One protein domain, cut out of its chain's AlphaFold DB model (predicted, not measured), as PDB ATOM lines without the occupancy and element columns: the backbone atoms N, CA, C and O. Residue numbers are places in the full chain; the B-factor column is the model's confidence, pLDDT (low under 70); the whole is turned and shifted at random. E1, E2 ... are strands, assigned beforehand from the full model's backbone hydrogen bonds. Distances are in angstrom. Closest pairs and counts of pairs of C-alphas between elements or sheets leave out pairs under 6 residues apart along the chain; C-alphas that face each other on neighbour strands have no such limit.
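What this domain is: This is residues 3 to 20 and 268 to 323 of the 428 residues of the protein "Peptidoglycan/xylan/chitin deacetylase (PgdA/CDA1 family)" of Armatimonas rosea (UniProt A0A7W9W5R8). Two small antiparallel sheets lie face to face as a sandwich, four strands E2, E5, E7 and E6 over three strands E1, E4 and E3, with the edges E2 and E3 near each other along one side. On the other side the edges E6 and E1 stand apart, and part of the long link of residues 295 to 306 runs between them, while the link from E4 to E5 loops past one end of the sandwich. The printed part has 74 residues with no named helix and seven named strands, E1 to E7 along the chain; the sheets are in order E2, E5, E7, E6 and E1, E4, E3. The class is all strand, though under half of the residues, 35 of 74, are in named elements. The whole is compact, with a radius of gyration of the C-alphas of 11.7 A, and elongated, with spans of 35 by 22 by 21 A.

How they stand to each other: In the larger sheet E5, residues 290 to 294, and E7, residues 314 to 318, are inner strands, antiparallel at 159 degrees, with N 291 and O 317 2.8 A apart, within hydrogen-bond range. The edge strand E2, residues 15 to 18, is antiparallel to E5 at 161 degrees, with N 17 and O 292 3.0 A apart. The other edge strand, E6, residues 307 to 311, forms a hairpin with E7 at 165 degrees, with N 309 and O 316 2.9 A apart. From edge to edge the strands' lines turn by 54 degrees. In the smaller sheet the inner strand E4, residues 275 to 280, forms a hairpin with the edge strand E3, residues 268 to 272, at 171 degrees, with N 270 and O 277 2.9 A apart. The other edge strand, E1, residues 3 to 7, is antiparallel to E4 at 172 degrees, with N 6 and O 276 2.9 A apart. Between the sheets, the closest C-alphas of E2 and E3 are those of Val 16 and Ile 271, 7.3 A apart. Among the pairs that are apart are E1 and E6, and E4 and E7.

Where its parts are: E5 is 13.2 A from first to last C-alpha, E7 13.3 A, E2 10.7 A, E6 13.9 A, E3 13.3 A and E1 13.5 A. E4, the longest strand by residues, is 17.1 A long. E1 begins at C-alpha 3 (56.666, 135.605, 95.153), E5 begins at C-alpha 290 (48.987, 147.663, 93.536), and E7 ends at C-alpha 318 (50.147, 146.649, 89.693).

The domain as a whole: The two C-alphas farthest apart, those of Ser 283 and Gly 312, are 36.8 A apart. Residues 21 to 267 are not printed, and C-alphas 20 and 268 are 15.1 A apart across this cut. The link from E5 to E6 is long, with 12 residues. The mean pLDDT of the printed part is 95.7, and no printed residue is under 70.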
ATOM      1  N   GLU A   3      55.622 134.585  95.133       96.00
ATOM      2  CA  GLU A   3      56.666 135.605  95.153       96.00
ATOM      3  C   GLU A   3      56.730 136.337  93.813       96.00
ATOM      4  O   GLU A   3      56.676 135.724  92.750       96.00
ATOM      5  N   PHE A   4      56.886 137.656  93.881       97.25
ATOM      6  CA  PHE A   4      57.198 138.506  92.742       97.25
ATOM      7  C   PHE A   4      58.448 139.321  93.040       97.25
ATOM      8  O   PHE A   4      58.546 139.948  94.095       97.25
ATOM      9  N   ARG A   5      59.396 139.308  92.100       97.81
ATOM     10  CA  ARG A   5      60.658 140.047  92.181       97.81
ATOM     11  C   ARG A   5      60.770 141.011  91.015       97.81
ATOM     12  O   ARG A   5      60.564 140.633  89.865       97.81
ATOM     13  N   TRP A   6      61.188 142.228  91.318       97.94
ATOM     14  CA  TRP A   6      61.494 143.262  90.342       97.94
ATOM     15  C   TRP A   6      62.841 143.891  90.671       97.94
ATOM     16  O   TRP A   6      63.155 144.105  91.839       97.94
ATOM     17  N   ARG A   7      63.647 144.161  89.643       97.12
ATOM     18  CA  ARG A   7      64.958 144.803  89.749       97.12
ATOM     19  C   ARG A   7      65.015 146.045  88.863       97.12
ATOM     20  O   ARG A   7      64.442 146.057  87.775       97.12
ATOM     21  N   TRP A   8      65.747 147.056  89.314       96.12
ATOM     22  CA  TRP A   8      66.054 148.279  88.566       96.12
ATOM     23  C   TRP A   8      67.435 148.806  88.968       96.12
ATOM     24  O   TRP A   8      68.071 148.281  89.879       96.12
ATOM     25  N   LYS A   9      67.918 149.853  88.297       93.81
ATOM     26  CA  LYS A   9      69.129 150.577  88.706       93.81
ATOM     27  C   LYS A   9      68.717 151.828  89.471       93.81
ATOM     28  O   LYS A   9      67.873 152.577  89.000       93.81
ATOM     29  N   GLY A  10      69.281 152.042  90.656       88.00
ATOM     30  CA  GLY A  10      68.933 153.177  91.508       88.00
ATOM     31  C   GLY A  10      70.039 153.517  92.498       88.00
ATOM     32  O   GLY A  10      70.896 152.684  92.803       88.00
ATOM     33  N   SER A  11      70.031 154.755  92.990       85.75
ATOM     34  CA  SER A  11      70.955 155.245  94.019       85.75
ATOM     35  C   SER A  11      70.389 155.110  95.438       85.75
ATOM     36  O   SER A  11      71.167 154.964  96.379       85.75
ATOM     37  N   ALA A  12      69.060 155.072  95.590       92.19
ATOM     38  CA  ALA A  12      68.352 154.896  96.858       92.19
ATOM     39  C   ALA A  12      67.151 153.941  96.708       92.19
ATOM     40  O   ALA A  12      66.645 153.738  95.604       92.19
ATOM     41  N   ALA A  13      66.714 153.344  97.819       95.19
ATOM     42  CA  ALA A  13      65.485 152.553  97.860       95.19
ATOM     43  C   ALA A  13      64.266 153.497  97.894       95.19
ATOM     44  O   ALA A  13      64.271 154.426  98.705       95.19
ATOM     45  N   PRO A  14      63.238 153.290  97.052       96.56
ATOM     46  CA  PRO A  14      62.023 154.091  97.108       96.56
ATOM     47  C   PRO A  14      61.212 153.775  98.372       96.56
ATOM     48  O   PRO A  14      61.304 152.684  98.938       96.56
ATOM     49  N   GLU A  15      60.354 154.702  98.782       97.88
ATOM     50  CA  GLU A  15      59.301 154.395  99.751       97.88
ATOM     51  C   GLU A  15      58.245 153.526  99.062       97.88
ATOM     52  O   GLU A  15      57.869 153.811  97.926       97.88
ATOM     53  N   VAL A  16      57.750 152.478  99.729       97.88
ATOM     54  CA  VAL A  16      56.746 151.567  99.159       97.88
ATOM     55  C   VAL A  16      55.598 151.336 100.137       97.88
ATOM     56  O   VAL A  16      55.813 151.094 101.323       97.88
ATOM     57  N   ARG A  17      54.365 151.373  99.631       97.75
ATOM     58  CA  ARG A  17      53.168 150.929 100.358       97.75
ATOM     59  C   ARG A  17      52.193 150.209  99.436       97.75
ATOM     60  O   ARG A  17      52.129 150.517  98.248       97.75
ATOM     61  N   VAL A  18      51.414 149.280  99.983       98.00
ATOM     62  CA  VAL A  18      50.276 148.696  99.258       98.00
ATOM     63  C   VAL A  18      49.162 149.742  99.178       98.00
ATOM     64  O   VAL A  18      48.886 150.432 100.160       98.00
ATOM     65  N   ALA A  19      48.561 149.903  98.003       97.81
ATOM     66  CA  ALA A  19      47.420 150.786  97.813       97.81
ATOM     67  C   ALA A  19      46.163 150.235  98.525       97.81
ATOM     68  O   ALA A  19      46.075 149.030  98.758       97.81
ATOM     69  N   PRO A  20      45.176 151.084  98.867       96.12
ATOM     70  CA  PRO A  20      43.934 150.620  99.493       96.12
ATOM     71  C   PRO A  20      43.132 149.661  98.607       96.12
ATOM     72  O   PRO A  20      42.537 148.711  99.107       96.12
ATOM     73  N   LYS A 268      53.996 140.811 102.431       97.69
ATOM     74  CA  LYS A 268      55.303 141.240 102.930       97.69
ATOM     75  C   LYS A 268      56.078 141.861 101.782       97.69
ATOM     76  O   LYS A 268      56.267 141.224 100.742       97.69
ATOM     77  N   LEU A 269      56.525 143.092 101.999       97.81
ATOM     78  CA  LEU A 269      57.311 143.871 101.053       97.81
ATOM     79  C   LEU A 269      58.759 143.917 101.534       97.81
ATOM     80  O   LEU A 269      59.024 144.275 102.680       97.81
ATOM     81  N   LYS A 270      59.694 143.579 100.651       97.94
ATOM     82  CA  LYS A 270      61.123 143.807 100.857       97.94
ATOM     83  C   LYS A 270      61.607 144.756  99.772       97.94
ATOM     84  O   LYS A 270      61.620 144.379  98.601       97.94
ATOM     85  N   ILE A 271      61.980 145.967 100.168       97.25
ATOM     86  CA  ILE A 271      62.492 146.996  99.268       97.25
ATOM     87  C   ILE A 271      63.991 147.192  99.490       97.25
ATOM     88  O   ILE A 271      64.467 147.274 100.620       97.25
ATOM     89  N   GLU A 272      64.729 147.232  98.392       96.38
ATOM     90  CA  GLU A 272      66.165 147.462  98.321       96.38
ATOM     91  C   GLU A 272      66.430 148.600  97.324       96.38
ATOM     92  O   GLU A 272      65.544 149.034  96.585       96.38
ATOM     93  N   ARG A 273      67.673 149.087  97.284       95.88
ATOM     94  CA  ARG A 273      68.091 150.153  96.359       95.88
ATOM     95  C   ARG A 273      67.805 149.815  94.888       95.88
ATOM     96  O   ARG A 273      67.493 150.700  94.097       95.88
ATOM     97  N   ASP A 274      67.960 148.547  94.531       95.81
ATOM     98  CA  ASP A 274      67.913 148.035  93.163       95.81
ATOM     99  C   ASP A 274      66.825 146.968  92.970       95.81
ATOM    100  O   ASP A 274      66.848 146.230  91.981       95.81
ATOM    101  N   GLY A 275      65.871 146.850  93.901       96.88
ATOM    102  CA  GLY A 275      64.834 145.839  93.775       96.88
ATOM    103  C   GLY A 275      63.706 145.867  94.794       96.88
ATOM    104  O   GLY A 275      63.801 146.439  95.875       96.88
ATOM    105  N   LEU A 276      62.624 145.189  94.424       98.12
ATOM    106  CA  LEU A 276      61.428 144.956  95.221       98.12
ATOM    107  C   LEU A 276      61.103 143.468  95.185       98.12
ATOM    108  O   LEU A 276      61.094 142.850  94.120       98.12
ATOM    109  N   THR A 277      60.792 142.900  96.342       98.38
ATOM    110  CA  THR A 277      60.180 141.576  96.455       98.38
ATOM    111  C   THR A 277      58.854 141.685  97.194       98.38
ATOM    112  O   THR A 277      58.779 142.293  98.261       98.38
ATOM    113  N   VAL A 278      57.816 141.077  96.628       98.06
ATOM    114  CA  VAL A 278      56.477 140.966  97.213       98.06
ATOM    115  C   VAL A 278      56.207 139.494  97.467       98.06
ATOM    116  O   VAL A 278      56.389 138.678  96.565       98.06
ATOM    117  N   THR A 279      55.767 139.149  98.675       97.06
ATOM    118  CA  THR A 279      55.400 137.765  99.006       97.06
ATOM    119  C   THR A 279      54.005 137.673  99.602       97.06
ATOM    120  O   THR A 279      53.609 138.518 100.410       97.06
ATOM    121  N   LEU A 280      53.289 136.614  99.219       95.38
ATOM    122  CA  LEU A 280      51.994 136.232  99.777       95.38
ATOM    123  C   LEU A 280      52.026 134.788 100.314       95.38
ATOM    124  O   LEU A 280      52.670 133.913  99.714       95.38
ATOM    125  N   PRO A 281      51.321 134.506 101.428       92.31
ATOM    126  CA  PRO A 281      51.075 133.139 101.880       92.31
ATOM    127  C   PRO A 281      50.340 132.317 100.810       92.31
ATOM    128  O   PRO A 281      49.459 132.830 100.130       92.31
ATOM    129  N   GLU A 282      50.652 131.024 100.696       87.19
ATOM    130  CA  GLU A 282      49.953 130.122  99.755       87.19
ATOM    131  C   GLU A 282      48.504 129.827 100.152       87.19
ATOM    132  O   GLU A 282      47.733 129.330  99.339       87.19
ATOM    133  N   SER A 283      48.141 130.120 101.402       83.69
ATOM    134  CA  SER A 283      46.805 129.887 101.945       83.69
ATOM    135  C   SER A 283      45.763 130.905 101.480       83.69
ATOM    136  O   SER A 283      44.594 130.748 101.817       83.69
ATOM    137  N   LEU A 284      46.164 131.969 100.775       85.00
ATOM    138  CA  LEU A 284      45.242 132.985 100.275       85.00
ATOM    139  C   LEU A 284      44.886 132.768  98.801       85.00
ATOM    140  O   LEU A 284      45.729 132.289  98.034       85.00
ATOM    141  N   PRO A 285      43.675 133.184  98.381       84.75
ATOM    142  CA  PRO A 285      43.380 133.408  96.973       84.75
ATOM    143  C   PRO A 285      44.430 134.322  96.354       84.75
ATOM    144  O   PRO A 285      44.840 135.320  96.953       84.75
ATOM    145  N   GLY A 286      44.879 133.962  95.159       88.75
ATOM    146  CA  GLY A 286      45.823 134.771  94.420       88.75
ATOM    147  C   GLY A 286      45.196 136.103  94.038       88.75
ATOM    148  O   GLY A 286      44.021 136.173  93.685       88.75
ATOM    149  N   SER A 287      45.981 137.171  94.115       94.56
ATOM    150  CA  SER A 287      45.507 138.517  93.800       94.56
ATOM    151  C   SER A 287      46.647 139.361  93.231       94.56
ATOM    152  O   SER A 287      47.782 139.241  93.708       94.56
ATOM    153  N   PRO A 288      46.410 140.190  92.199       97.06
ATOM    154  CA  PRO A 288      47.338 141.261  91.873       97.06
ATOM    155  C   PRO A 288      47.334 142.296  93.004       97.06
ATOM    156  O   PRO A 288      46.292 142.607  93.577       97.06
ATOM    157  N   LEU A 289      48.494 142.866  93.313       98.06
ATOM    158  CA  LEU A 289      48.614 143.957  94.276       98.06
ATOM    159  C   LEU A 289      49.030 145.227  93.559       98.06
ATOM    160  O   LEU A 289      49.880 145.187  92.674       98.06
ATOM    161  N   THR A 290      48.481 146.363  93.980       98.62
ATOM    162  CA  THR A 290      48.987 147.663  93.536       98.62
ATOM    163  C   THR A 290      49.840 148.270  94.626       98.62
ATOM    164  O   THR A 290      49.402 148.415  95.763       98.62
ATOM    165  N   LEU A 291      51.066 148.624  94.273       98.56
ATOM    166  CA  LEU A 291      52.042 149.244  95.148       98.56
ATOM    167  C   LEU A 291      52.239 150.682  94.705       98.56
ATOM    168  O   LEU A 291      52.474 150.938  93.527       98.56
ATOM    169  N   GLN A 292      52.177 151.612  95.647       98.12
ATOM    170  CA  GLN A 292      52.599 152.983  95.424       98.12
ATOM    171  C   GLN A 292      54.063 153.113  95.836       98.12
ATOM    172  O   GLN A 292      54.412 152.791  96.974       98.12
ATOM    173  N   LEU A 293      54.899 153.574  94.908       98.19
ATOM    174  CA  LEU A 293      56.327 153.782  95.097       98.19
ATOM    175  C   LEU A 293      56.655 155.267  94.953       98.19
ATOM    176  O   LEU A 293      56.301 155.866  93.939       98.19
ATOM    177  N   LYS A 294      57.352 155.858  95.922       97.88
ATOM    178  CA  LYS A 294      57.833 157.246  95.844       97.88
ATOM    179  C   LYS A 294      59.355 157.268  95.742       97.88
ATOM    180  O   LYS A 294      60.033 156.595  96.513       97.88
ATOM    181  N   GLY A 295      59.881 158.026  94.780       96.56
ATOM    182  CA  GLY A 295      61.320 158.086  94.500       96.56
ATOM    183  C   GLY A 295      61.836 156.933  93.631       96.56
ATOM    184  O   GLY A 295      63.036 156.675  93.596       96.56
ATOM    185  N   LEU A 296      60.947 156.221  92.928       97.19
ATOM    186  CA  LEU A 296      61.354 155.207  91.955       97.19
ATOM    187  C   LEU A 296      62.063 155.891  90.767       97.19
ATOM    188  O   LEU A 296      61.446 156.770  90.154       97.19
ATOM    189  N   PRO A 297      63.282 155.466  90.371       95.69
ATOM    190  CA  PRO A 297      63.996 156.048  89.235       95.69
ATOM    191  C   PRO A 297      63.130 156.128  87.972       95.69
ATOM    192  O   PRO A 297      62.339 155.218  87.686       95.69
ATOM    193  N   ALA A 298      63.248 157.232  87.232       94.38
ATOM    194  CA  ALA A 298      62.429 157.501  86.047       94.38
ATOM    195  C   ALA A 298      62.647 156.459  84.935       94.38
ATOM    196  O   ALA A 298      61.713 156.130  84.207       94.38
ATOM    197  N   ASP A 299      63.854 155.901  84.862       94.31
ATOM    198  CA  ASP A 299      64.286 154.863  83.926       94.31
ATOM    199  C   ASP A 299      64.028 153.429  84.428       94.31
ATOM    200  O   ASP A 299      64.345 152.470  83.722       94.31
ATOM    201  N   ALA A 300      63.447 153.245  85.624       96.25
ATOM    202  CA  ALA A 300      63.125 151.907  86.115       96.25
ATOM    203  C   ALA A 300      62.102 151.227  85.176       96.25
ATOM    204  O   ALA A 300      61.028 151.798  84.936       96.25
ATOM    205  N   PRO A 301      62.410 150.020  84.658       96.94
ATOM    206  CA  PRO A 301      61.604 149.368  83.634       96.94
ATOM    207  C   PRO A 301      60.319 148.790  84.222       96.94
ATOM    208  O   PRO A 301      60.310 148.318  85.361       96.94
ATOM    209  N   THR A 302      59.257 148.733  83.421       97.06
ATOM    210  CA  THR A 302      58.043 147.990  83.780       97.06
ATOM    211  C   THR A 302      58.354 146.487  83.866       97.06
ATOM    212  O   THR A 302      58.883 145.924  82.903       97.06
ATOM    213  N   PRO A 303      58.048 145.810  84.986       96.56
ATOM    214  CA  PRO A 303      58.228 144.364  85.106       96.56
ATOM    215  C   PRO A 303      57.356 143.590  84.103       96.56
ATOM    216  O   PRO A 303      56.236 144.021  83.823       96.56
ATOM    217  N   PRO A 304      57.794 142.415  83.615       96.19
ATOM    218  CA  PRO A 304      56.959 141.564  82.769       96.19
ATOM    219  C   PRO A 304      55.615 141.223  83.429       96.19
ATOM    220  O   PRO A 304      55.571 140.806  84.587       96.19
ATOM    221  N   GLY A 305      54.522 141.401  82.683       95.81
ATOM    222  CA  GLY A 305      53.157 141.110  83.141       95.81
ATOM    223  C   GLY A 305      52.595 142.082  84.185       95.81
ATOM    224  O   GLY A 305      51.483 141.865  84.661       95.81
ATOM    225  N   ALA A 306      53.345 143.120  84.561       97.56
ATOM    226  CA  ALA A 306      52.893 144.168  85.464       97.56
ATOM    227  C   ALA A 306      52.439 145.411  84.688       97.56
ATOM    228  O   ALA A 306      52.863 145.641  83.554       97.56
ATOM    229  N   THR A 307      51.653 146.261  85.345       97.50
ATOM    230  CA  THR A 307      51.328 147.606  84.850       97.50
ATOM    231  C   THR A 307      52.022 148.643  85.723       97.50
ATOM    232  O   THR A 307      51.955 148.554  86.948       97.50
ATOM    233  N   LEU A 308      52.686 149.628  85.109       97.62
ATOM    234  CA  LEU A 308      53.385 150.707  85.810       97.62
ATOM    235  C   LEU A 308      52.894 152.070  85.317       97.62
ATOM    236  O   LEU A 308      53.109 152.432  84.163       97.62
ATOM    237  N   TYR A 309      52.292 152.837  86.220       97.81
ATOM    238  CA  TYR A 309      51.885 154.225  86.003       97.81
ATOM    239  C   TYR A 309      52.794 155.183  86.767       97.81
ATOM    240  O   TYR A 309      53.349 154.810  87.800       97.81
ATOM    241  N   ARG A 310      52.943 156.423  86.285       96.69
ATOM    242  CA  ARG A 310      53.800 157.446  86.905       96.69
ATOM    243  C   ARG A 310      53.138 158.821  86.892       96.69
ATOM    244  O   ARG A 310      52.506 159.192  85.909       96.69
ATOM    245  N   GLN A 311      53.351 159.585  87.960       95.81
ATOM    246  CA  GLN A 311      53.010 161.003  88.056       95.81
ATOM    247  C   GLN A 311      53.983 161.692  89.016       95.81
ATOM    248  O   GLN A 311      54.007 161.404  90.215       95.81
ATOM    249  N   GLY A 312      54.808 162.594  88.479       94.81
ATOM    250  CA  GLY A 312      55.903 163.201  89.237       94.81
ATOM    251  C   GLY A 312      56.837 162.134  89.818       94.81
ATOM    252  O   GLY A 312      57.274 161.229  89.110       94.81
ATOM    253  N   GLU A 313      57.108 162.216  91.120       95.62
ATOM    254  CA  GLU A 313      57.976 161.272  91.845       95.62
ATOM    255  C   GLU A 313      57.280 159.968  92.264       95.62
ATOM    256  O   GLU A 313      57.904 159.100  92.881       95.62
ATOM    257  N   THR A 314      55.982 159.840  91.983       97.44
ATOM    258  CA  THR A 314      55.183 158.687  92.398       97.44
ATOM    259  C   THR A 314      54.955 157.748  91.227       97.44
ATOM    260  O   THR A 314      54.613 158.169  90.121       97.44
ATOM    261  N   ALA A 315      55.111 156.455  91.484       97.62
ATOM    262  CA  ALA A 315      54.753 155.387  90.576       97.62
ATOM    263  C   ALA A 315      53.744 154.439  91.232       97.62
ATOM    264  O   ALA A 315      53.766 154.233  92.444       97.62
ATOM    265  N   TRP A 316      52.879 153.835  90.424       98.38
ATOM    266  CA  TRP A 316      51.953 152.794  90.850       98.38
ATOM    267  C   TRP A 316      52.227 151.543  90.038       98.38
ATOM    268  O   TRP A 316      52.044 151.538  88.822       98.38
ATOM    269  N   LEU A 317      52.684 150.500  90.719       98.44
ATOM    270  CA  LEU A 317      52.954 149.197  90.137       98.44
ATOM    271  C   LEU A 317      51.818 148.247  90.501       98.44
ATOM    272  O   LEU A 317      51.700 147.872  91.665       98.44
ATOM    273  N   THR A 318      51.037 147.803  89.525       98.50
ATOM    274  CA  THR A 318      50.147 146.649  89.693       98.50
ATOM    275  C   THR A 318      50.904 145.391  89.292       98.50
ATOM    276  O   THR A 318      51.306 145.253  88.137       98.50
ATOM    277  N   THR A 319      51.140 144.491  90.246       98.31
ATOM    278  CA  THR A 319      51.843 143.226  90.006       98.31
ATOM    279  C   THR A 319      51.029 142.320  89.078       98.31
ATOM    280  O   THR A 319      49.802 142.447  89.019       98.31
ATOM    281  N   PRO A 320      51.664 141.323  88.433       96.81
ATOM    282  CA  PRO A 320      50.932 140.161  87.949       96.81
ATOM    283  C   PRO A 320      50.150 139.507  89.098       96.81
ATOM    284  O   PRO A 320      50.387 139.790  90.279       96.81
ATOM    285  N   LEU A 321      49.250 138.587  88.758       95.69
ATOM    286  CA  LEU A 321      48.568 137.757  89.746       95.69
ATOM    287  C   LEU A 321      49.594 137.033  90.636       95.69
ATOM    288  O   LEU A 321      50.407 136.250  90.145       95.69
ATOM    289  N   LEU A 322      49.545 137.282  91.946       93.81
ATOM    290  CA  LEU A 322      50.406 136.621  92.922       93.81
ATOM    291  C   LEU A 322      49.641 135.481  93.582       93.81
ATOM    292  O   LEU A 322      48.683 135.727  94.306       93.81
ATOM    293  N   GLY A 323      50.081 134.243  93.372       90.06
ATOM    294  CA  GLY A 323      49.425 133.051  93.911       90.06
ATOM    295  C   GLY A 323      48.515 132.373  92.894       90.06
ATOM    296  O   GLY A 323      48.631 132.598  91.692       90.06
TER     297      GLY A 323